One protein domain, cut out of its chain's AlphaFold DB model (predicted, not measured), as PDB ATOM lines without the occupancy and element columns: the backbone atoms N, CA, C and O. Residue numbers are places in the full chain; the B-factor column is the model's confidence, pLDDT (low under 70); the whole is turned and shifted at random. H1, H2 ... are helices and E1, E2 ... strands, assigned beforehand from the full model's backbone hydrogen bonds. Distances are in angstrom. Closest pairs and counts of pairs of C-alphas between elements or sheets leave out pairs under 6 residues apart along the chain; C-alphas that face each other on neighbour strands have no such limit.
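AT A GLANCE: This is residues 31 to 189 of the 203 residues of an uncharacterized protein of Prevotella sp. CAG:873 (UniProt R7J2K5). What shape does the model have? A long, curved ribbon of E1, E2 and E7 joins, through E2 and E5, a strongly twisted group of shorter strands, E3 to E6 with E8 and E9, and the sheet curls round helix H1. The short helix H2 is on the opposite face. What is it built of? The printed part has 159 residues, with two named helices and nine named strands; along the chain H1 follows the hairpin of E1 and E2, H2 comes between E6 and E7, the class is mixed, helices and strands, and the nine strands make one branched sheet with both parallel and antiparallel neighbour pairs. It is compact, with a radius of gyration of the C-alphas of 16.2 A and spans of 49 by 34 by 30 A.

HOW THE PARTS SIT: How does the ribbon begin? E1, residues 31 to 41, and E2, residues 44 to 62, form an antiparallel hairpin, with N 35 and O 50 2.8 A apart, within hydrogen-bond range. E1 and E5, residues 124 to 130, lie on one side of E2, and E7, residues 146 to 162, on the other side. E5 is parallel to E2, with N 60 and O 127 2.8 A apart, and E7 is antiparallel to it, with N 55 and O 155 2.9 A apart. How does the sheet go on? E6, residues 133 to 138, forms a hairpin with E5, N 128 to O 135 being 2.8 A, and is parallel to E3, residues 94 to 99, N 97 to O 136 being 2.8 A. E4, residues 106 to 110, forms a hairpin with E3, N 98 to O 108 being 2.9 A, and is antiparallel to E8, residues 173 to 178, N 109 to O 174 being 2.9 A. E8 and E9, residues 185 to 188, form a hairpin, N 177 to O 186 being 2.9 A. Where are the helices? H1, residues 65 to 84, and H2, residues 139 to 145, are on opposite faces of the sheet; their closest C-alphas to E5 are His 72 to Val 130, 6.7 A, and Lys 139 to Ser 125, 5.2 A. H1 and H2 are close but not clearly touching, the closest C-alphas being Met 67 and Phe 145, 7.4 A. O i to N i+4 pairs are within hydrogen-bond range in 13 of 16 for H1 and 2 of 3 for H2.

IN THESE COORDINATES: Where do the first and last elements lie? E1 begins at C-alpha 31 (39.151, -13.077, -26.002), and E9 ends at C-alpha 188 (51.676, -10.024, -54.814). Which elements are long? E2 measures 44.1 A, E7 32.2 A, E1 29.1 A and H1 27.4 A; E2 bends by 87 degrees at residue 59, and E7 by 113 degrees at residue 150.

THE WHOLE: How far does it reach? The two C-alphas farthest apart are those of Asn 42 and Ser 150, 51.2 A. Is it unbroken and sure? The printed part has no cut, and E4 to E5 is the long link, with 13 residues. The mean pLDDT of the printed part is 84.5, with 14 residues under 70, among them 165 to 171.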
ATOM      1  N   ILE A  31      38.837 -11.689 -25.655       69.31
ATOM      2  CA  ILE A  31      39.151 -13.077 -26.002       69.31
ATOM      3  C   ILE A  31      38.089 -13.949 -25.329       69.31
ATOM      4  O   ILE A  31      38.049 -14.049 -24.103       69.31
ATOM      5  N   ILE A  32      37.216 -14.546 -26.139       72.00
ATOM      6  CA  ILE A  32      36.083 -15.357 -25.683       72.00
ATOM      7  C   ILE A  32      36.570 -16.750 -25.291       72.00
ATOM      8  O   ILE A  32      36.186 -17.277 -24.248       72.00
ATOM      9  N   SER A  33      37.431 -17.349 -26.112       71.88
ATOM     10  CA  SER A  33      37.992 -18.672 -25.857       71.88
ATOM     11  C   SER A  33      39.369 -18.809 -26.492       71.88
ATOM     12  O   SER A  33      39.646 -18.206 -27.527       71.88
ATOM     13  N   VAL A  34      40.234 -19.598 -25.855       75.81
ATOM     14  CA  VAL A  34      41.500 -20.064 -26.428       75.81
ATOM     15  C   VAL A  34      41.639 -21.531 -26.065       75.81
ATOM     16  O   VAL A  34      41.730 -21.864 -24.884       75.81
ATOM     17  N   ASP A  35      41.678 -22.388 -27.074       78.56
ATOM     18  CA  ASP A  35      42.087 -23.777 -26.939       78.56
ATOM     19  C   ASP A  35      43.498 -23.938 -27.508       78.56
ATOM     20  O   ASP A  35      43.850 -23.362 -28.538       78.56
ATOM     21  N   THR A  36      44.347 -24.677 -26.803       81.00
ATOM     22  CA  THR A  36      45.719 -24.960 -27.226       81.00
ATOM     23  C   THR A  36      45.927 -26.460 -27.223       81.00
ATOM     24  O   THR A  36      46.072 -27.087 -26.175       81.00
ATOM     25  N   THR A  37      46.010 -27.027 -28.420       83.06
ATOM     26  CA  THR A  37      46.375 -28.424 -28.627       83.06
ATOM     27  C   THR A  37      47.858 -28.513 -28.962       83.06
ATOM     28  O   THR A  37      48.396 -27.712 -29.721       83.06
ATOM     29  N   SER A  38      48.546 -29.499 -28.393       84.19
ATOM     30  CA  SER A  38      49.932 -29.808 -28.744       84.19
ATOM     31  C   SER A  38      50.005 -31.167 -29.421       84.19
ATOM     32  O   SER A  38      49.503 -32.147 -28.873       84.19
ATOM     33  N   ILE A  39      50.664 -31.242 -30.575       84.25
ATOM     34  CA  ILE A  39      50.938 -32.506 -31.264       84.25
ATOM     35  C   ILE A  39      52.442 -32.725 -31.386       84.25
ATOM     36  O   ILE A  39      53.205 -31.775 -31.517       84.25
ATOM     37  N   VAL A  40      52.885 -33.979 -31.323       85.62
ATOM     38  CA  VAL A  40      54.303 -34.334 -31.462       85.62
ATOM     39  C   VAL A  40      54.482 -35.119 -32.757       85.62
ATOM     40  O   VAL A  40      53.843 -36.152 -32.943       85.62
ATOM     41  N   ILE A  41      55.340 -34.630 -33.654       83.50
ATOM     42  CA  ILE A  41      55.703 -35.297 -34.913       83.50
ATOM     43  C   ILE A  41      57.229 -35.341 -34.984       83.50
ATOM     44  O   ILE A  41      57.868 -34.293 -34.935       83.50
ATOM     45  N   ASN A  42      57.815 -36.537 -35.120       86.62
ATOM     46  CA  ASN A  42      59.273 -36.746 -35.162       86.62
ATOM     47  C   ASN A  42      60.007 -36.025 -34.012       86.62
ATOM     48  O   ASN A  42      60.894 -35.208 -34.257       86.62
ATOM     49  N   ASP A  43      59.563 -36.249 -32.772       87.56
ATOM     50  CA  ASP A  43      60.091 -35.627 -31.542       87.56
ATOM     51  C   ASP A  43      60.025 -34.090 -31.487       87.56
ATOM     52  O   ASP A  43      60.470 -33.470 -30.522       87.56
ATOM     53  N   THR A  44      59.414 -33.455 -32.488       85.31
ATOM     54  CA  THR A  44      59.158 -32.018 -32.505       85.31
ATOM     55  C   THR A  44      57.741 -31.767 -32.014       85.31
ATOM     56  O   THR A  44      56.779 -32.321 -32.550       85.31
ATOM     57  N   LYS A  45      57.616 -30.942 -30.972       86.19
ATOM     58  CA  LYS A  45      56.327 -30.476 -30.465       86.19
ATOM     59  C   LYS A  45      55.852 -29.304 -31.319       86.19
ATOM     60  O   LYS A  45      56.603 -28.355 -31.512       86.19
ATOM     61  N   TYR A  46      54.608 -29.385 -31.753       82.75
ATOM     62  CA  TYR A  46      53.891 -28.352 -32.479       82.75
ATOM     63  C   TYR A  46      52.678 -27.912 -31.671       82.75
ATOM     64  O   TYR A  46      52.041 -28.726 -30.991       82.75
ATOM     65  N   GLU A  47      52.347 -26.637 -31.756       83.00
ATOM     66  CA  GLU A  47      51.170 -26.030 -31.163       83.00
ATOM     67  C   GLU A  47      50.132 -25.706 -32.242       83.00
ATOM     68  O   GLU A  47      50.421 -25.188 -33.324       83.00
ATOM     69  N   ILE A  48      48.882 -26.017 -31.922       81.81
ATOM     70  CA  ILE A  48      47.697 -25.540 -32.617       81.81
ATOM     71  C   ILE A  48      46.922 -24.727 -31.592       81.81
ATOM     72  O   ILE A  48      46.634 -25.212 -30.496       81.81
ATOM     73  N   ARG A  49      46.596 -23.488 -31.937       78.62
ATOM     74  CA  ARG A  49      45.769 -22.613 -31.115       78.62
ATOM     75  C   ARG A  49      44.518 -22.256 -31.873       78.62
ATOM     76  O   ARG A  49      44.612 -21.691 -32.957       78.62
ATOM     77  N   GLU A  50      43.375 -22.537 -31.282       82.12
ATOM     78  CA  GLU A  50      42.080 -22.082 -31.765       82.12
ATOM     79  C   GLU A  50      41.579 -21.010 -30.807       82.12
ATOM     80  O   GLU A  50      41.610 -21.185 -29.593       82.12
ATOM     81  N   MET A  51      41.174 -19.865 -31.336       81.00
ATOM     82  CA  MET A  51      40.715 -18.738 -30.538       81.00
ATOM     83  C   MET A  51      39.425 -18.190 -31.114       81.00
ATOM     84  O   MET A  51      39.321 -18.009 -32.320       81.00
ATOM     85  N   GLU A  52      38.492 -17.815 -30.254       85.62
ATOM     86  CA  GLU A  52      37.397 -16.915 -30.598       85.62
ATOM     87  C   GLU A  52      37.615 -15.577 -29.893       85.62
ATOM     88  O   GLU A  52      37.872 -15.533 -28.688       85.62
ATOM     89  N   ARG A  53      37.533 -14.472 -30.637       85.81
ATOM     90  CA  ARG A  53      37.664 -13.124 -30.074       85.81
ATOM     91  C   ARG A  53      36.624 -12.176 -30.635       85.81
ATOM     92  O   ARG A  53      36.166 -12.327 -31.767       85.81
ATOM     93  N   THR A  54      36.292 -11.178 -29.830       88.94
ATOM     94  CA  THR A  54      35.445 -10.056 -30.219       88.94
ATOM     95  C   THR A  54      36.221  -8.756 -30.114       88.94
ATOM     96  O   THR A  54      36.812  -8.453 -29.079       88.94
ATOM     97  N   ASP A  55      36.182  -7.978 -31.190       90.38
ATOM     98  CA  ASP A  55      36.775  -6.651 -31.267       90.38
ATOM     99  C   ASP A  55      35.703  -5.577 -31.438       90.38
ATOM    100  O   ASP A  55      34.742  -5.738 -32.194       90.38
ATOM    101  N   GLN A  56      35.908  -4.449 -30.758       93.38
ATOM    102  CA  GLN A  56      35.208  -3.202 -31.045       93.38
ATOM    103  C   GLN A  56      36.084  -2.371 -31.977       93.38
ATOM    104  O   GLN A  56      37.182  -1.963 -31.606       93.38
ATOM    105  N   LEU A  57      35.596  -2.127 -33.186       95.31
ATOM    106  CA  LEU A  57      36.337  -1.457 -34.246       95.31
ATOM    107  C   LEU A  57      35.701  -0.103 -34.548       95.31
ATOM    108  O   LEU A  57      34.487  -0.006 -34.724       95.31
ATOM    109  N   GLU A  58      36.521   0.931 -34.665       96.62
ATOM    110  CA  GLU A  58      36.111   2.263 -35.112       96.62
ATOM    111  C   GLU A  58      36.210   2.368 -36.636       96.62
ATOM    112  O   GLU A  58      37.033   1.702 -37.270       96.62
ATOM    113  N   GLN A  59      35.372   3.197 -37.257       97.38
ATOM    114  CA  GLN A  59      35.431   3.389 -38.700       97.38
ATOM    115  C   GLN A  59      36.727   4.113 -39.061       97.38
ATOM    116  O   GLN A  59      36.965   5.238 -38.630       97.38
ATOM    117  N   LEU A  60      37.552   3.498 -39.899       97.44
ATOM    118  CA  LEU A  60      38.730   4.138 -40.459       97.44
ATOM    119  C   LEU A  60      38.300   5.037 -41.622       97.44
ATOM    120  O   LEU A  60      37.878   4.560 -42.676       97.44
ATOM    121  N   GLN A  61      38.429   6.349 -41.462       96.25
ATOM    122  CA  GLN A  61      38.418   7.274 -42.585       96.25
ATOM    123  C   GLN A  61      39.775   7.186 -43.284       96.25
ATOM    124  O   GLN A  61      40.764   7.747 -42.819       96.25
ATOM    125  N   LEU A  62      39.816   6.435 -44.385       95.06
ATOM    126  CA  LEU A  62      41.037   6.177 -45.140       95.06
ATOM    127  C   LEU A  62      41.495   7.441 -45.890       95.06
ATOM    128  O   LEU A  62      40.811   7.909 -46.801       95.06
ATOM    129  N   GLU A  63      42.652   7.977 -45.507       95.19
ATOM    130  CA  GLU A  63      43.299   9.146 -46.119       95.19
ATOM    131  C   GLU A  63      44.437   8.728 -47.074       95.19
ATOM    132  O   GLU A  63      44.752   9.448 -48.025       95.19
ATOM    133  N   ASP A  64      45.028   7.542 -46.879       92.00
ATOM    134  CA  ASP A  64      46.067   7.012 -47.764       92.00
ATOM    135  C   ASP A  64      45.479   6.568 -49.114       92.00
ATOM    136  O   ASP A  64      44.782   5.556 -49.245       92.00
ATOM    137  N   SER A  65      45.782   7.354 -50.149       91.50
ATOM    138  CA  SER A  65      45.255   7.142 -51.501       91.50
ATOM    139  C   SER A  65      45.721   5.837 -52.156       91.50
ATOM    140  O   SER A  65      45.021   5.310 -53.025       91.50
ATOM    141  N   LEU A  66      46.876   5.297 -51.758       91.00
ATOM    142  CA  LEU A  66      47.392   4.048 -52.310       91.00
ATOM    143  C   LEU A  66      46.673   2.854 -51.699       91.00
ATOM    144  O   LEU A  66      46.220   1.986 -52.436       91.00
ATOM    145  N   MET A  67      46.487   2.842 -50.381       92.56
ATOM    146  CA  MET A  67      45.680   1.837 -49.696       92.56
ATOM    147  C   MET A  67      44.234   1.880 -50.193       92.56
ATOM    148  O   MET A  67      43.641   0.837 -50.453       92.56
ATOM    149  N   PHE A  68      43.684   3.076 -50.434       94.25
ATOM    150  CA  PHE A  68      42.369   3.212 -51.059       94.25
ATOM    151  C   PHE A  68      42.311   2.507 -52.418       94.25
ATOM    152  O   PHE A  68      41.381   1.742 -52.677       94.25
ATOM    153  N   ARG A  69      43.311   2.729 -53.284       91.44
ATOM    154  CA  ARG A  69      43.393   2.059 -54.589       91.44
ATOM    155  C   ARG A  69      43.533   0.549 -54.437       91.44
ATOM    156  O   ARG A  69      42.762  -0.155 -55.075       91.44
ATOM    157  N   VAL A  70      44.415   0.071 -53.561       91.69
ATOM    158  CA  VAL A  70      44.590  -1.365 -53.308       91.69
ATOM    159  C   VAL A  70      43.260  -2.001 -52.917       91.69
ATOM    160  O   VAL A  70      42.824  -2.951 -53.560       91.69
ATOM    161  N   LEU A  71      42.545  -1.438 -51.940       93.62
ATOM    162  CA  LEU A  71      41.280  -2.017 -51.489       93.62
ATOM    163  C   LEU A  71      40.183  -1.971 -52.558       93.62
ATOM    164  O   LEU A  71      39.484  -2.964 -52.748       93.62
ATOM    165  N   HIS A  72      40.020  -0.849 -53.267       93.31
ATOM    166  CA  HIS A  72      38.907  -0.654 -54.211       93.31
ATOM    167  C   HIS A  72      39.162  -1.184 -55.622       93.31
ATOM    168  O   HIS A  72      38.205  -1.485 -56.336       93.31
ATOM    169  N   LYS A  73      40.418  -1.224 -56.067       88.94
ATOM    170  CA  LYS A  73      40.791  -1.500 -57.463       88.94
ATOM    171  C   LYS A  73      41.540  -2.811 -57.642       88.94
ATOM    172  O   LYS A  73      41.408  -3.389 -58.714       88.94
ATOM    173  N   ASP A  74      42.222  -3.301 -56.610       87.69
ATOM    174  CA  ASP A  74      42.974  -4.553 -56.690       87.69
ATOM    175  C   ASP A  74      42.287  -5.661 -55.882       87.69
ATOM    176  O   ASP A  74      41.832  -6.661 -56.436       87.69
ATOM    177  N   THR A  75      42.134  -5.469 -54.572       89.50
ATOM    178  CA  THR A  75      41.646  -6.500 -53.653       89.50
ATOM    179  C   THR A  75      40.153  -6.774 -53.817       89.50
ATOM    180  O   THR A  75      39.774  -7.929 -53.999       89.50
ATOM    181  N   TYR A  76      39.290  -5.751 -53.797       91.75
ATOM    182  CA  TYR A  76      37.841  -5.947 -53.935       91.75
ATOM    183  C   TYR A  76      37.450  -6.673 -55.239       91.75
ATOM    184  O   TYR A  76      36.767  -7.698 -55.152       91.75
ATOM    185  N   PRO A  77      37.904  -6.244 -56.437       89.81
ATOM    186  CA  PRO A  77      37.592  -6.960 -57.673       89.81
ATOM    187  C   PRO A  77      38.160  -8.383 -57.705       89.81
ATOM    188  O   PRO A  77      37.521  -9.283 -58.252       89.81
ATOM    189  N   ALA A  78      39.331  -8.613 -57.100       88.81
ATOM    190  CA  ALA A  78      39.896  -9.952 -56.987       88.81
ATOM    191  C   ALA A  78      39.017 -10.862 -56.117       88.81
ATOM    192  O   ALA A  78      38.732 -11.986 -56.523       88.81
ATOM    193  N   ILE A  79      38.524 -10.384 -54.969       89.25
ATOM    194  CA  ILE A  79      37.594 -11.140 -54.115       89.25
ATOM    195  C   ILE A  79      36.315 -11.489 -54.888       89.25
ATOM    196  O   ILE A  79      35.901 -12.648 -54.889       89.25
ATOM    197  N   GLU A  80      35.712 -10.526 -55.591       90.31
ATOM    198  CA  GLU A  80      34.516 -10.768 -56.412       90.31
ATOM    199  C   GLU A  80      34.768 -11.828 -57.495       90.31
ATOM    200  O   GLU A  80      33.957 -12.738 -57.682       90.31
ATOM    201  N   LEU A  81      35.924 -11.776 -58.164       87.62
ATOM    202  CA  LEU A  81      36.319 -12.782 -59.148       87.62
ATOM    203  C   LEU A  81      36.480 -14.171 -58.515       87.62
ATOM    204  O   LEU A  81      36.031 -15.162 -59.094       87.62
ATOM    205  N   LEU A  82      37.098 -14.262 -57.335       85.94
ATOM    206  CA  LEU A  82      37.265 -15.523 -56.608       85.94
ATOM    207  C   LEU A  82      35.909 -16.102 -56.168       85.94
ATOM    208  O   LEU A  82      35.711 -17.314 -56.289       85.94
ATOM    209  N   LYS A  83      34.950 -15.266 -55.735       86.69
ATOM    210  CA  LYS A  83      33.566 -15.697 -55.444       86.69
ATOM    211  C   LYS A  83      32.854 -16.196 -56.687       86.69
ATOM    212  O   LYS A  83      32.283 -17.284 -56.668       86.69
ATOM    213  N   TRP A  84      32.934 -15.451 -57.787       86.75
ATOM    214  CA  TRP A  84      32.344 -15.861 -59.060       86.75
ATOM    215  C   TRP A  84      32.903 -17.211 -59.540       86.75
ATOM    216  O   TRP A  84      32.152 -18.069 -60.004       86.75
ATOM    217  N   ARG A  85      34.205 -17.451 -59.332       85.31
ATOM    218  CA  ARG A  85      34.875 -18.737 -59.600       85.31
ATOM    219  C   ARG A  85      34.604 -19.825 -58.559       85.31
ATOM    220  O   ARG A  85      35.119 -20.929 -58.717       85.31
ATOM    221  N   ARG A  86      33.822 -19.540 -57.511       83.88
ATOM    222  CA  ARG A  86      33.531 -20.445 -56.382       83.88
ATOM    223  C   ARG A  86      34.786 -20.949 -55.666       83.88
ATOM    224  O   ARG A  86      34.819 -22.071 -55.171       83.88
ATOM    225  N   GLN A  87      35.833 -20.131 -55.645       79.69
ATOM    226  CA  GLN A  87      37.100 -20.455 -54.986       79.69
ATOM    227  C   GLN A  87      37.128 -20.005 -53.529       79.69
ATOM    228  O   GLN A  87      37.908 -20.538 -52.747       79.69
ATOM    229  N   ILE A  88      36.260 -19.059 -53.173       81.12
ATOM    230  CA  ILE A  88      35.963 -18.651 -51.798       81.12
ATOM    231  C   ILE A  88      34.444 -18.663 -51.599       81.12
ATOM    232  O   ILE A  88      33.683 -18.667 -52.574       81.12
ATOM    233  N   THR A  89      33.995 -18.698 -50.349       79.62
ATOM    234  CA  THR A  89      32.576 -18.839 -50.016       79.62
ATOM    235  C   THR A  89      31.870 -17.492 -49.966       79.62
ATOM    236  O   THR A  89      32.473 -16.438 -49.752       79.62
ATOM    237  N   ASP A  90      30.546 -17.502 -50.117       76.25
ATOM    238  CA  ASP A  90      29.771 -16.277 -49.956       76.25
ATOM    239  C   ASP A  90      29.816 -15.732 -48.525       76.25
ATOM    240  O   ASP A  90      29.710 -14.521 -48.348       76.25
ATOM    241  N   THR A  91      30.040 -16.572 -47.518       80.69
ATOM    242  CA  THR A  91      30.140 -16.161 -46.110       80.69
ATOM    243  C   THR A  91      31.407 -15.367 -45.791       80.69
ATOM    244  O   THR A  91      31.406 -14.596 -44.831       80.69
ATOM    245  N   ASP A  92      32.447 -15.465 -46.623       79.31
ATOM    246  CA  ASP A  92      33.695 -14.725 -46.439       79.31
ATOM    247  C   ASP A  92      33.456 -13.232 -46.703       79.31
ATOM    248  O   ASP A  92      33.338 -12.781 -47.848       79.31
ATOM    249  N   THR A  93      33.299 -12.463 -45.625       89.56
ATOM    250  CA  THR A  93      33.088 -11.005 -45.678       89.56
ATOM    251  C   THR A  93      34.106 -10.214 -44.861       89.56
ATOM    252  O   THR A  93      34.150  -8.991 -44.987       89.56
ATOM    253  N   LEU A  94      34.940 -10.892 -44.071       91.75
ATOM    254  CA  LEU A  94      35.919 -10.280 -43.181       91.75
ATOM    255  C   LEU A  94      37.340 -10.551 -43.677       91.75
ATOM    256  O   LEU A  94      37.722 -11.703 -43.871       91.75
ATOM    257  N   PHE A  95      38.114  -9.486 -43.850       93.25
ATOM    258  CA  PHE A  95      39.518  -9.536 -44.245       93.25
ATOM    259  C   PHE A  95      40.352  -8.721 -43.261       93.25
ATOM    260  O   PHE A  95      39.905  -7.683 -42.785       93.25
ATOM    261  N   PHE A  96      41.569  -9.162 -42.976       92.81
ATOM    262  CA  PHE A  96      42.488  -8.520 -42.046       92.81
ATOM    263  C   PHE A  96      43.619  -7.847 -42.800       92.81
ATOM    264  O   PHE A  96      44.193  -8.444 -43.708       92.81
ATOM    265  N   VAL A  97      43.946  -6.625 -42.399       94.06
ATOM    266  CA  VAL A  97      45.054  -5.822 -42.907       94.06
ATOM    267  C   VAL A  97      46.072  -5.692 -41.782       94.06
ATOM    268  O   VAL A  97      45.821  -5.018 -40.779       94.06
ATOM    269  N   VAL A  98      47.205  -6.378 -41.928       91.81
ATOM    270  CA  VAL A  98      48.206  -6.543 -40.865       91.81
ATOM    271  C   VAL A  98      49.624  -6.306 -41.379       91.81
ATOM    272  O   VAL A  98      49.920  -6.605 -42.536       91.81
ATOM    273  N   PRO A  99      50.543  -5.801 -40.542       89.56
ATOM    274  CA  PRO A  99      51.949  -5.715 -40.914       89.56
ATOM    275  C   PRO A  99      52.566  -7.123 -41.020       89.56
ATOM    276  O   PRO A  99      52.434  -7.950 -40.109       89.56
ATOM    277  N   ARG A 100      53.272  -7.423 -42.121       81.44
ATOM    278  CA  ARG A 100      53.955  -8.722 -42.318       81.44
ATOM    279  C   ARG A 100      55.210  -8.841 -41.461       81.44
ATOM    280  O   ARG A 100      55.464  -9.892 -40.880       81.44
ATOM    281  N   ALA A 101      55.970  -7.768 -41.342       73.00
ATOM    282  CA  ALA A 101      57.128  -7.653 -40.461       73.00
ATOM    283  C   ALA A 101      56.975  -6.377 -39.629       73.00
ATOM    284  O   ALA A 101      56.018  -5.636 -39.837       73.00
ATOM    285  N   GLU A 102      57.884  -6.126 -38.688       64.56
ATOM    286  CA  GLU A 102      57.916  -4.824 -38.018       64.56
ATOM    287  C   GLU A 102      58.000  -3.693 -39.057       64.56
ATOM    288  O   GLU A 102      58.788  -3.756 -40.004       64.56
ATOM    289  N   GLY A 103      57.157  -2.674 -38.884       67.81
ATOM    290  CA  GLY A 103      57.021  -1.551 -39.808       67.81
ATOM    291  C   GLY A 103      55.770  -1.610 -40.693       67.81
ATOM    292  O   GLY A 103      54.907  -2.469 -40.557       67.81
ATOM    293  N   ASP A 104      55.672  -0.641 -41.602       67.12
ATOM    294  CA  ASP A 104      54.502  -0.358 -42.450       67.12
ATOM    295  C   ASP A 104      54.785  -0.550 -43.950       67.12
ATOM    296  O   ASP A 104      53.937  -0.293 -44.805       67.12
ATOM    297  N   THR A 105      55.984  -1.027 -44.289       80.25
ATOM    298  CA  THR A 105      56.404  -1.231 -45.681       80.25
ATOM    299  C   THR A 105      55.835  -2.520 -46.268       80.25
ATOM    300  O   THR A 105      55.509  -2.559 -47.453       80.25
ATOM    301  N   HIS A 106      55.683  -3.568 -45.454       88.25
ATOM    302  CA  HIS A 106      55.152  -4.860 -45.882       88.25
ATOM    303  C   HIS A 106      53.857  -5.162 -45.142       88.25
ATOM    304  O   HIS A 106      53.854  -5.311 -43.922       88.25
ATOM    305  N   ILE A 107      52.766  -5.275 -45.888       90.38
ATOM    306  CA  ILE A 107      51.418  -5.444 -45.348       90.38
ATOM    307  C   ILE A 107      50.815  -6.685 -45.986       90.38
ATOM    308  O   ILE A 107      51.019  -6.936 -47.173       90.38
ATOM    309  N   ASP A 108      50.069  -7.448 -45.206       89.94
ATOM    310  CA  ASP A 108      49.251  -8.542 -45.694       89.94
ATOM    311  C   ASP A 108      47.779  -8.159 -45.585       89.94
ATOM    312  O   ASP A 108      47.333  -7.661 -44.552       89.94
ATOM    313  N   ILE A 109      47.030  -8.398 -46.661       91.81
ATOM    314  CA  ILE A 109      45.571  -8.459 -46.623       91.81
ATOM    315  C   ILE A 109      45.188  -9.927 -46.723       91.81
ATOM    316  O   ILE A 109      45.595 -10.594 -47.671       91.81
ATOM    317  N   CYS A 110      44.428 -10.451 -45.773       86.88
ATOM    318  CA  CYS A 110      44.162 -11.883 -45.719       86.88
ATOM    319  C   CYS A 110      42.796 -12.227 -45.140       86.88
ATOM    320  O   CYS A 110      42.207 -11.455 -44.387       86.88
ATOM    321  N   CYS A 111      42.301 -13.414 -45.479       84.56
ATOM    322  CA  CYS A 111      41.283 -14.058 -44.660       84.56
ATOM    323  C   CYS A 111      41.879 -14.444 -43.302       84.56
ATOM    324  O   CYS A 111      43.092 -14.461 -43.097       84.56
ATOM    325  N   ASN A 112      41.001 -14.799 -42.375       78.19
ATOM    326  CA  ASN A 112      41.370 -15.216 -41.033       78.19
ATOM    327  C   ASN A 112      42.437 -16.340 -40.989       78.19
ATOM    328  O   ASN A 112      43.380 -16.270 -40.209       78.19
ATOM    329  N   ASP A 113      42.349 -17.338 -41.872       72.38
ATOM    330  CA  ASP A 113      43.336 -18.424 -41.999       72.38
ATOM    331  C   ASP A 113      44.706 -17.960 -42.538       72.38
ATOM    332  O   ASP A 113      45.720 -18.640 -42.372       72.38
ATOM    333  N   GLY A 114      44.752 -16.788 -43.172       71.62
ATOM    334  CA  GLY A 114      45.948 -16.174 -43.734       71.62
ATOM    335  C   GLY A 114      46.699 -15.233 -42.796       71.62
ATOM    336  O   GLY A 114      47.803 -14.826 -43.153       71.62
ATOM    337  N   LEU A 115      46.172 -14.941 -41.598       74.94
ATOM    338  CA  LEU A 115      46.832 -14.076 -40.607       74.94
ATOM    339  C   LEU A 115      48.239 -14.567 -40.244       74.94
ATOM    340  O   LEU A 115      49.122 -13.757 -39.967       74.94
ATOM    341  N   GLY A 116      48.458 -15.891 -40.263       63.38
ATOM    342  CA  GLY A 116      49.784 -16.524 -40.183       63.38
ATOM    343  C   GLY A 116      50.606 -16.227 -38.918       63.38
ATOM    344  O   GLY A 116      51.746 -16.676 -38.818       63.38
ATOM    345  N   LYS A 117      50.046 -15.483 -37.964       67.69
ATOM    346  CA  LYS A 117      50.666 -14.959 -36.746       67.69
ATOM    347  C   LYS A 117      49.683 -15.089 -35.591       67.69
ATOM    348  O   LYS A 117      48.482 -15.191 -35.814       67.69
ATOM    349  N   ARG A 118      50.190 -15.001 -34.363       71.38
ATOM    350  CA  ARG A 118      49.384 -14.940 -33.142       71.38
ATOM    351  C   ARG A 118      48.441 -13.736 -33.155       71.38
ATOM    352  O   ARG A 118      48.799 -12.639 -32.739       71.38
ATOM    353  N   ALA A 119      47.226 -13.936 -33.667       73.38
ATOM    354  CA  ALA A 119      46.201 -12.899 -33.703       73.38
ATOM    355  C   ALA A 119      45.875 -12.397 -32.292       73.38
ATOM    356  O   ALA A 119      45.532 -11.237 -32.126       73.38
ATOM    357  N   ASP A 120      46.030 -13.230 -31.265       74.38
ATOM    358  CA  ASP A 120      45.897 -12.868 -29.852       74.38
ATOM    359  C   ASP A 120      46.951 -11.862 -29.355       74.38
ATOM    360  O   ASP A 120      46.734 -11.197 -28.345       74.38
ATOM    361  N   GLU A 121      48.057 -11.694 -30.080       80.06
ATOM    362  CA  GLU A 121      49.055 -10.645 -29.836       80.06
ATOM    363  C   GLU A 121      48.780  -9.365 -30.646       80.06
ATOM    364  O   GLU A 121      49.465  -8.359 -30.464       80.06
ATOM    365  N   MET A 122      47.777  -9.371 -31.531       85.25
ATOM    366  CA  MET A 122      47.423  -8.226 -32.371       85.25
ATOM    367  C   MET A 122      46.298  -7.390 -31.764       85.25
ATOM    368  O   MET A 122      45.304  -7.907 -31.237       85.25
ATOM    369  N   THR A 123      46.423  -6.072 -31.922       89.81
ATOM    370  CA  THR A 123      45.379  -5.117 -31.549       89.81
ATOM    371  C   THR A 123      44.707  -4.596 -32.808       89.81
ATOM    372  O   THR A 123      45.293  -3.814 -33.548       89.81
ATOM    373  N   PHE A 124      43.469  -5.012 -33.053       91.94
ATOM    374  CA  PHE A 124      42.653  -4.455 -34.125       91.94
ATOM    375  C   PHE A 124      41.819  -3.303 -33.577       91.94
ATOM    376  O   PHE A 124      41.239  -3.416 -32.500       91.94
ATOM    377  N   SER A 125      41.777  -2.188 -34.300       93.75
ATOM    378  CA  SER A 125      41.059  -0.988 -33.841       93.75
ATOM    379  C   SER A 125      40.259  -0.297 -34.934       93.75
ATOM    380  O   SER A 125      39.345   0.459 -34.621       93.75
ATOM    381  N   GLY A 126      40.594  -0.529 -36.203       96.38
ATOM    382  CA  GLY A 126      39.947   0.123 -37.334       96.38
ATOM    383  C   GLY A 126      39.205  -0.862 -38.220       96.38
ATOM    384  O   GLY A 126      39.644  -1.997 -38.404       96.38
ATOM    385  N   TYR A 127      38.116  -0.411 -38.833       97.75
ATOM    386  CA  TYR A 127      37.495  -1.106 -39.953       97.75
ATOM    387  C   TYR A 127      37.257  -0.173 -41.138       97.75
ATOM    388  O   TYR A 127      36.938   1.003 -40.980       97.75
ATOM    389  N   TYR A 128      37.340  -0.718 -42.345       97.69
ATOM    390  CA  TYR A 128      36.973  -0.032 -43.576       97.69
ATOM    391  C   TYR A 128      36.077  -0.930 -44.426       97.69
ATOM    392  O   TYR A 128      36.352  -2.119 -44.581       97.69
ATOM    393  N   LYS A 129      34.993  -0.380 -44.982       96.50
ATOM    394  CA  LYS A 129      34.046  -1.144 -45.805       96.50
ATOM    395  C   LYS A 129      34.240  -0.857 -47.289       96.50
ATOM    396  O   LYS A 129      34.258   0.302 -47.698       96.50
ATOM    397  N   VAL A 130      34.294  -1.919 -48.092       96.06
ATOM    398  CA  VAL A 130      34.219  -1.852 -49.561       96.06
ATOM    399  C   VAL A 130      33.180  -2.857 -50.036       96.06
ATOM    400  O   VAL A 130      33.341  -4.066 -49.866       96.06
ATOM    401  N   GLY A 131      32.078  -2.359 -50.599       92.69
ATOM    402  CA  GLY A 131      30.926  -3.195 -50.931       92.69
ATOM    403  C   GLY A 131      30.404  -3.938 -49.696       92.69
ATOM    404  O   GLY A 131      30.091  -3.326 -48.677       92.69
ATOM    405  N   ARG A 132      30.333  -5.271 -49.790       92.81
ATOM    406  CA  ARG A 132      29.905  -6.162 -48.698       92.81
ATOM    407  C   ARG A 132      31.030  -6.576 -47.741       92.81
ATOM    408  O   ARG A 132      30.757  -7.302 -46.790       92.81
ATOM    409  N   TYR A 133      32.272  -6.178 -48.009       94.69
ATOM    410  CA  TYR A 133      33.445  -6.647 -47.274       94.69
ATOM    411  C   TYR A 133      33.876  -5.650 -46.210       94.69
ATOM    412  O   TYR A 133      33.860  -4.436 -46.431       94.69
ATOM    413  N   THR A 134      34.295  -6.184 -45.070       96.12
ATOM    414  CA  THR A 134      34.877  -5.440 -43.958       96.12
ATOM    415  C   THR A 134      36.360  -5.773 -43.877       96.12
ATOM    416  O   THR A 134      36.731  -6.926 -43.673       96.12
ATOM    417  N   PHE A 135      37.197  -4.755 -44.039       96.50
ATOM    418  CA  PHE A 135      38.640  -4.828 -43.854       96.50
ATOM    419  C   PHE A 135      38.974  -4.335 -42.452       96.50
ATOM    420  O   PHE A 135      38.726  -3.173 -42.138       96.50
ATOM    421  N   VAL A 136      39.504  -5.213 -41.612       95.69
ATOM    422  CA  VAL A 136      39.895  -4.940 -40.228       95.69
ATOM    423  C   VAL A 136      41.374  -4.598 -40.195       95.69
ATOM    424  O   VAL A 136      42.197  -5.367 -40.679       95.69
ATOM    425  N   PHE A 137      41.715  -3.453 -39.625       95.12
ATOM    426  CA  PHE A 137      43.076  -2.944 -39.568       95.12
ATOM    427  C   PHE A 137      43.673  -3.138 -38.181       95.12
ATOM    428  O   PHE A 137      43.060  -2.806 -37.160       95.12
ATOM    429  N   GLU A 138      44.907  -3.635 -38.164       93.12
ATOM    430  CA  GLU A 138      45.760  -3.578 -36.982       93.12
ATOM    431  C   GLU A 138      46.027  -2.105 -36.608       93.12
ATOM    432  O   GLU A 138      46.087  -1.215 -37.468       93.12
ATOM    433  N   LYS A 139      46.124  -1.828 -35.308       92.19
ATOM    434  CA  LYS A 139      46.168  -0.479 -34.746       92.19
ATOM    435  C   LYS A 139      47.297   0.372 -35.317       92.19
ATOM    436  O   LYS A 139      47.056   1.529 -35.664       92.19
ATOM    437  N   SER A 140      48.493  -0.192 -35.473       90.88
ATOM    438  CA  SER A 140      49.650   0.525 -36.022       90.88
ATOM    439  C   SER A 140      49.412   1.019 -37.453       90.88
ATOM    440  O   SER A 140      49.946   2.054 -37.845       90.88
ATOM    441  N   LEU A 141      48.567   0.330 -38.225       92.56
ATOM    442  CA  LEU A 141      48.217   0.720 -39.589       92.56
ATOM    443  C   LEU A 141      47.101   1.770 -39.632       92.56
ATOM    444  O   LEU A 141      47.069   2.592 -40.548       92.56
ATOM    445  N   CYS A 142      46.206   1.783 -38.642       93.44
ATOM    446  CA  CYS A 142      45.135   2.779 -38.549       93.44
ATOM    447  C   CYS A 142      45.703   4.200 -38.460       93.44
ATOM    448  O   CYS A 142      45.305   5.069 -39.231       93.44
ATOM    449  N   GLU A 143      46.677   4.405 -37.568       87.56
ATOM    450  CA  GLU A 143      47.350   5.695 -37.348       87.56
ATOM    451  C   GLU A 143      48.125   6.177 -38.584       87.56
ATOM    452  O   GLU A 143      48.381   7.369 -38.747       87.56
ATOM    453  N   LYS A 144      48.497   5.248 -39.469       88.62
ATOM    454  CA  LYS A 144      49.267   5.521 -40.685       88.62
ATOM    455  C   LYS A 144      48.392   5.860 -41.879       88.62
ATOM    456  O   LYS A 144      48.764   6.718 -42.674       88.62
ATOM    457  N   PHE A 145      47.265   5.171 -42.036       91.56
ATOM    458  CA  PHE A 145      46.448   5.284 -43.245       91.56
ATOM    459  C   PHE A 145      45.270   6.239 -43.123       91.56
ATOM    460  O   PHE A 145      44.614   6.505 -44.131       91.56
ATOM    461  N   GLY A 146      44.997   6.775 -41.937       92.94
ATOM    462  CA  GLY A 146      43.973   7.793 -41.774       92.94
ATOM    463  C   GLY A 146      43.594   8.031 -40.324       92.94
ATOM    464  O   GLY A 146      44.449   8.076 -39.441       92.94
ATOM    465  N   LYS A 147      42.295   8.228 -40.088       94.44
ATOM    466  CA  LYS A 147      41.751   8.581 -38.772       94.44
ATOM    467  C   LYS A 147      40.615   7.654 -38.382       94.44
ATOM    468  O   LYS A 147      39.793   7.292 -39.219       94.44
ATOM    469  N   LEU A 148      40.564   7.299 -37.103       95.38
ATOM    470  CA  LEU A 148      39.454   6.546 -36.528       95.38
ATOM    471  C   LEU A 148      38.306   7.495 -36.181       95.38
ATOM    472  O   LEU A 148      38.520   8.589 -35.657       95.38
ATOM    473  N   CYS A 149      37.097   7.098 -36.553       93.12
ATOM    474  CA  CYS A 149      35.873   7.870 -36.423       93.12
ATOM    475  C   CYS A 149      34.699   6.946 -36.072       93.12
ATOM    476  O   CYS A 149      34.723   5.741 -36.307       93.12
ATOM    477  N   SER A 150      33.617   7.525 -35.559       88.44
ATOM    478  CA  SER A 150      32.348   6.811 -35.380       88.44
ATOM    479  C   SER A 150      31.641   6.556 -36.728       88.44
ATOM    480  O   SER A 150      31.832   7.341 -37.660       88.44
ATOM    481  N   PRO A 151      30.770   5.528 -36.840       91.56
ATOM    482  CA  PRO A 151      30.302   4.630 -35.786       91.56
ATOM    483  C   PRO A 151      31.208   3.417 -35.572       91.56
ATOM    484  O   PRO A 151      31.879   2.941 -36.489       91.56
ATOM    485  N   ASN A 152      31.139   2.876 -34.360       91.56
ATOM    486  CA  ASN A 152      31.860   1.669 -33.984       91.56
ATOM    487  C   ASN A 152      31.041   0.438 -34.376       91.56
ATOM    488  O   ASN A 152      29.807   0.466 -34.350       91.56
ATOM    489  N   ILE A 153      31.724  -0.649 -34.713       92.31
ATOM    490  CA  ILE A 153      31.114  -1.961 -34.920       92.31
ATOM    491  C   ILE A 153      31.738  -2.975 -33.975       92.31
ATOM    492  O   ILE A 153      32.901  -2.863 -33.601       92.31
ATOM    493  N   THR A 154      30.969  -4.002 -33.649       92.81
ATOM    494  CA  THR A 154      31.461  -5.182 -32.946       92.81
ATOM    495  C   THR A 154      31.628  -6.311 -33.952       92.81
ATOM    496  O   THR A 154      30.697  -6.597 -34.706       92.81
ATOM    497  N   VAL A 155      32.801  -6.940 -33.983       89.81
ATOM    498  CA  VAL A 155      33.082  -8.084 -34.859       89.81
ATOM    499  C   VAL A 155      33.608  -9.238 -34.024       89.81
ATOM    500  O   VAL A 155      34.602  -9.089 -33.321       89.81
ATOM    501  N   THR A 156      32.958 -10.391 -34.146       88.62
ATOM    502  CA  THR A 156      33.394 -11.655 -33.547       88.62
ATOM    503  C   THR A 156      33.920 -12.568 -34.642       88.62
ATOM    504  O   THR A 156      33.290 -12.701 -35.695       88.62
ATOM    505  N   TYR A 157      35.076 -13.181 -34.417       85.38
ATOM    506  CA  TYR A 157      35.666 -14.132 -35.349       85.38
ATOM    507  C   TYR A 157      36.492 -15.186 -34.614       85.38
ATOM    508  O   TYR A 157      37.077 -14.935 -33.557       85.38
ATOM    509  N   SER A 158      36.530 -16.376 -35.205       82.44
ATOM    510  CA  SER A 158      37.339 -17.497 -34.734       82.44
ATOM    511  C   SER A 158      38.579 -17.617 -35.600       82.44
ATOM    512  O   SER A 158      38.451 -17.485 -36.807       82.44
ATOM    513  N   TYR A 159      39.742 -17.896 -35.021       79.56
ATOM    514  CA  TYR A 159      41.055 -17.976 -35.656       79.56
ATOM    515  C   TYR A 159      41.793 -19.249 -35.240       79.56
ATOM    516  O   TYR A 159      41.737 -19.634 -34.077       79.56
ATOM    517  N   THR A 160      42.531 -19.855 -36.173       77.12
ATOM    518  CA  THR A 160      43.418 -20.989 -35.891       77.12
ATOM    519  C   THR A 160      44.854 -20.636 -36.267       77.12
ATOM    520  O   THR A 160      45.152 -20.360 -37.431       77.12
ATOM    521  N   TRP A 161      45.758 -20.683 -35.293       80.62
ATOM    522  CA  TRP A 161      47.201 -20.590 -35.494       80.62
ATOM    523  C   TRP A 161      47.850 -21.958 -35.349       80.62
ATOM    524  O   TRP A 161      47.456 -22.747 -34.494       80.62
ATOM    525  N   THR A 162      48.888 -22.223 -36.137       76.06
ATOM    526  CA  THR A 162      49.744 -23.386 -35.918       76.06
ATOM    527  C   THR A 162      51.179 -23.120 -36.359       76.06
ATOM    528  O   THR A 162      51.406 -22.434 -37.358       76.06
ATOM    529  N   ASP A 163      52.139 -23.677 -35.622       75.50
ATOM    530  CA  ASP A 163      53.554 -23.748 -36.006       75.50
ATOM    531  C   ASP A 163      53.885 -25.003 -36.836       75.50
ATOM    532  O   ASP A 163      55.041 -25.220 -37.210       75.50
ATOM    533  N   LEU A 164      52.873 -25.814 -37.174       73.69
ATOM    534  CA  LEU A 164      53.039 -26.939 -38.081       73.69
ATOM    535  C   LEU A 164      53.563 -26.461 -39.443       73.69
ATOM    536  O   LEU A 164      53.049 -25.481 -39.998       73.69
ATOM    537  N   PRO A 165      54.530 -27.178 -40.048       67.50
ATOM    538  CA  PRO A 165      54.951 -26.920 -41.416       67.50
ATOM    539  C   PRO A 165      53.719 -26.979 -42.319       67.50
ATOM    540  O   PRO A 165      53.056 -28.015 -42.390       67.50
ATOM    541  N   LYS A 166      53.382 -25.850 -42.957       59.38
ATOM    542  CA  LYS A 166      52.114 -25.645 -43.676       59.38
ATOM    543  C   LYS A 166      51.776 -26.838 -44.580       59.38
ATOM    544  O   LYS A 166      52.354 -26.994 -45.656       59.38
ATOM    545  N   GLN A 167      50.801 -27.654 -44.179       49.62
ATOM    546  CA  GLN A 167      50.218 -28.669 -45.051       49.62
ATOM    547  C   GLN A 167      49.190 -28.011 -45.988       49.62
ATOM    548  O   GLN A 167      48.119 -27.589 -45.569       49.62
ATOM    549  N   MET A 168      49.548 -27.923 -47.272       44.69
ATOM    550  CA  MET A 168      48.705 -27.887 -48.489       44.69
ATOM    551  C   MET A 168      47.520 -26.908 -48.652       44.69
ATOM    552  O   MET A 168      46.965 -26.874 -49.750       44.69
ATOM    553  N   ARG A 169      47.142 -26.061 -47.689       53.69
ATOM    554  CA  ARG A 169      46.265 -24.906 -47.971       53.69
ATOM    555  C   ARG A 169      47.103 -23.644 -48.117       53.69
ATOM    556  O   ARG A 169      47.751 -23.218 -47.169       53.69
ATOM    557  N   ALA A 170      47.100 -23.064 -49.315       62.75
ATOM    558  CA  ALA A 170      47.555 -21.697 -49.522       62.75
ATOM    559  C   ALA A 170      46.404 -20.775 -49.086       62.75
ATOM    560  O   ALA A 170      45.407 -20.709 -49.811       62.75
ATOM    561  N   PRO A 171      46.475 -20.136 -47.902       69.94
ATOM    562  CA  PRO A 171      45.423 -19.228 -47.475       69.94
ATOM    563  C   PRO A 171      45.339 -18.048 -48.440       69.94
ATOM    564  O   PRO A 171      46.316 -17.694 -49.111       69.94
ATOM    565  N   LEU A 172      44.166 -17.428 -48.505       80.81
ATOM    566  CA  LEU A 172      43.961 -16.271 -49.360       80.81
ATOM    567  C   LEU A 172      44.669 -15.054 -48.760       80.81
ATOM    568  O   LEU A 172      44.199 -14.477 -47.778       80.81
ATOM    569  N   VAL A 173      45.804 -14.680 -49.356       84.44
ATOM    570  CA  VAL A 173      46.642 -13.566 -48.900       84.44
ATOM    571  C   VAL A 173      47.105 -12.721 -50.085       84.44
ATOM    572  O   VAL A 173      47.588 -13.241 -51.093       84.44
ATOM    573  N   TRP A 174      46.991 -11.404 -49.936       88.50
ATOM    574  CA  TRP A 174      47.652 -10.403 -50.761       88.50
ATOM    575  C   TRP A 174      48.804  -9.793 -49.980       88.50
ATOM    576  O   TRP A 174      48.622  -9.197 -48.923       88.50
ATOM    577  N   HIS A 175      49.988  -9.913 -50.548       88.19
ATOM    578  CA  HIS A 175      51.236  -9.389 -50.045       88.19
ATOM    579  C   HIS A 175      51.511  -8.027 -50.675       88.19
ATOM    580  O   HIS A 175      51.894  -7.932 -51.838       88.19
ATOM    581  N   LEU A 176      51.366  -6.963 -49.900       89.31
ATOM    582  CA  LEU A 176      51.676  -5.605 -50.322       89.31
ATOM    583  C   LEU A 176      53.092  -5.243 -49.889       89.31
ATOM    584  O   LEU A 176      53.519  -5.547 -48.775       89.31
ATOM    585  N   THR A 177      53.833  -4.584 -50.769       88.69
ATOM    586  CA  THR A 177      55.111  -3.948 -50.442       88.69
ATOM    587  C   THR A 177      55.105  -2.531 -50.971       88.69
ATOM    588  O   THR A 177      54.986  -2.325 -52.179       88.69
ATOM    589  N   ARG A 178      55.200  -1.551 -50.074       84.75
ATOM    590  CA  ARG A 178      55.292  -0.148 -50.459       84.75
ATOM    591  C   ARG A 178      56.677   0.110 -51.047       84.75
ATOM    592  O   ARG A 178      57.687  -0.317 -50.497       84.75
ATOM    593  N   SER A 179      56.708   0.785 -52.185       82.94
ATOM    594  CA  SER A 179      57.937   1.310 -52.782       82.94
ATOM    595  C   SER A 179      58.674   2.220 -51.797       82.94
ATOM    596  O   SER A 179      58.056   2.883 -50.964       82.94
ATOM    597  N   TYR A 180      60.000   2.290 -51.930       76.00
ATOM    598  CA  TYR A 180      60.843   3.158 -51.105       76.00
ATOM    599  C   TYR A 180      60.451   4.643 -51.205       76.00
ATOM    600  O   TYR A 180      60.491   5.376 -50.223       76.00
ATOM    601  N   THR A 181      60.022   5.071 -52.393       79.31
ATOM    602  CA  THR A 181      59.507   6.416 -52.684       79.31
ATOM    603  C   THR A 181      58.100   6.661 -52.135       79.31
ATOM    604  O   THR A 181      57.647   7.802 -52.108       79.31
ATOM    605  N   GLY A 182      57.411   5.615 -51.668       75.69
ATOM    606  CA  GLY A 182      56.098   5.704 -51.034       75.69
ATOM    607  C   GLY A 182      54.935   5.971 -51.992       75.69
ATOM    608  O   GLY A 182      53.822   6.194 -51.510       75.69
ATOM    609  N   ASP A 183      55.176   5.933 -53.304       81.69
ATOM    610  CA  ASP A 183      54.266   6.329 -54.389       81.69
ATOM    611  C   ASP A 183      53.554   5.149 -55.070       81.69
ATOM    612  O   ASP A 183      52.577   5.344 -55.793       81.69
ATOM    613  N   ALA A 184      53.991   3.922 -54.799       79.56
ATOM    614  CA  ALA A 184      53.372   2.699 -55.304       79.56
ATOM    615  C   ALA A 184      53.377   1.549 -54.285       79.56
ATOM    616  O   ALA A 184      54.263   1.471 -53.428       79.56
ATOM    617  N   TYR A 185      52.428   0.619 -54.443       79.06
ATOM    618  CA  TYR A 185      52.483  -0.725 -53.864       79.06
ATOM    619  C   TYR A 185      52.792  -1.749 -54.956       79.06
ATOM    620  O   TYR A 185      52.148  -1.767 -56.002       79.06
ATOM    621  N   MET A 186      53.729  -2.650 -54.678       78.75
ATOM    622  CA  MET A 186      53.780  -3.945 -55.341       78.75
ATOM    623  C   MET A 186      52.798  -4.874 -54.627       78.75
ATOM    624  O   MET A 186      52.946  -5.124 -53.430       78.75
ATOM    625  N   VAL A 187      51.801  -5.368 -55.356       77.94
ATOM    626  CA  VAL A 187      50.782  -6.293 -54.848       77.94
ATOM    627  C   VAL A 187      51.086  -7.688 -55.383       77.94
ATOM    628  O   VAL A 187      51.054  -7.916 -56.589       77.94
ATOM    629  N   ILE A 188      51.402  -8.623 -54.492       74.38
ATOM    630  CA  ILE A 188      51.676 -10.024 -54.814       74.38
ATOM    631  C   ILE A 188      50.599 -10.890 -54.157       74.38
ATOM    632  O   ILE A 188      50.567 -11.038 -52.948       74.38
ATOM    633  N   GLY A 189      49.715 -11.492 -54.942       62.28
ATOM    634  CA  GLY A 189      48.635 -12.360 -54.451       62.28
ATOM    635  C   GLY A 189      47.301 -12.000 -55.110       62.28
ATOM    636  O   GLY A 189      47.163 -10.908 -55.648       62.28
TER     637      GLY A 189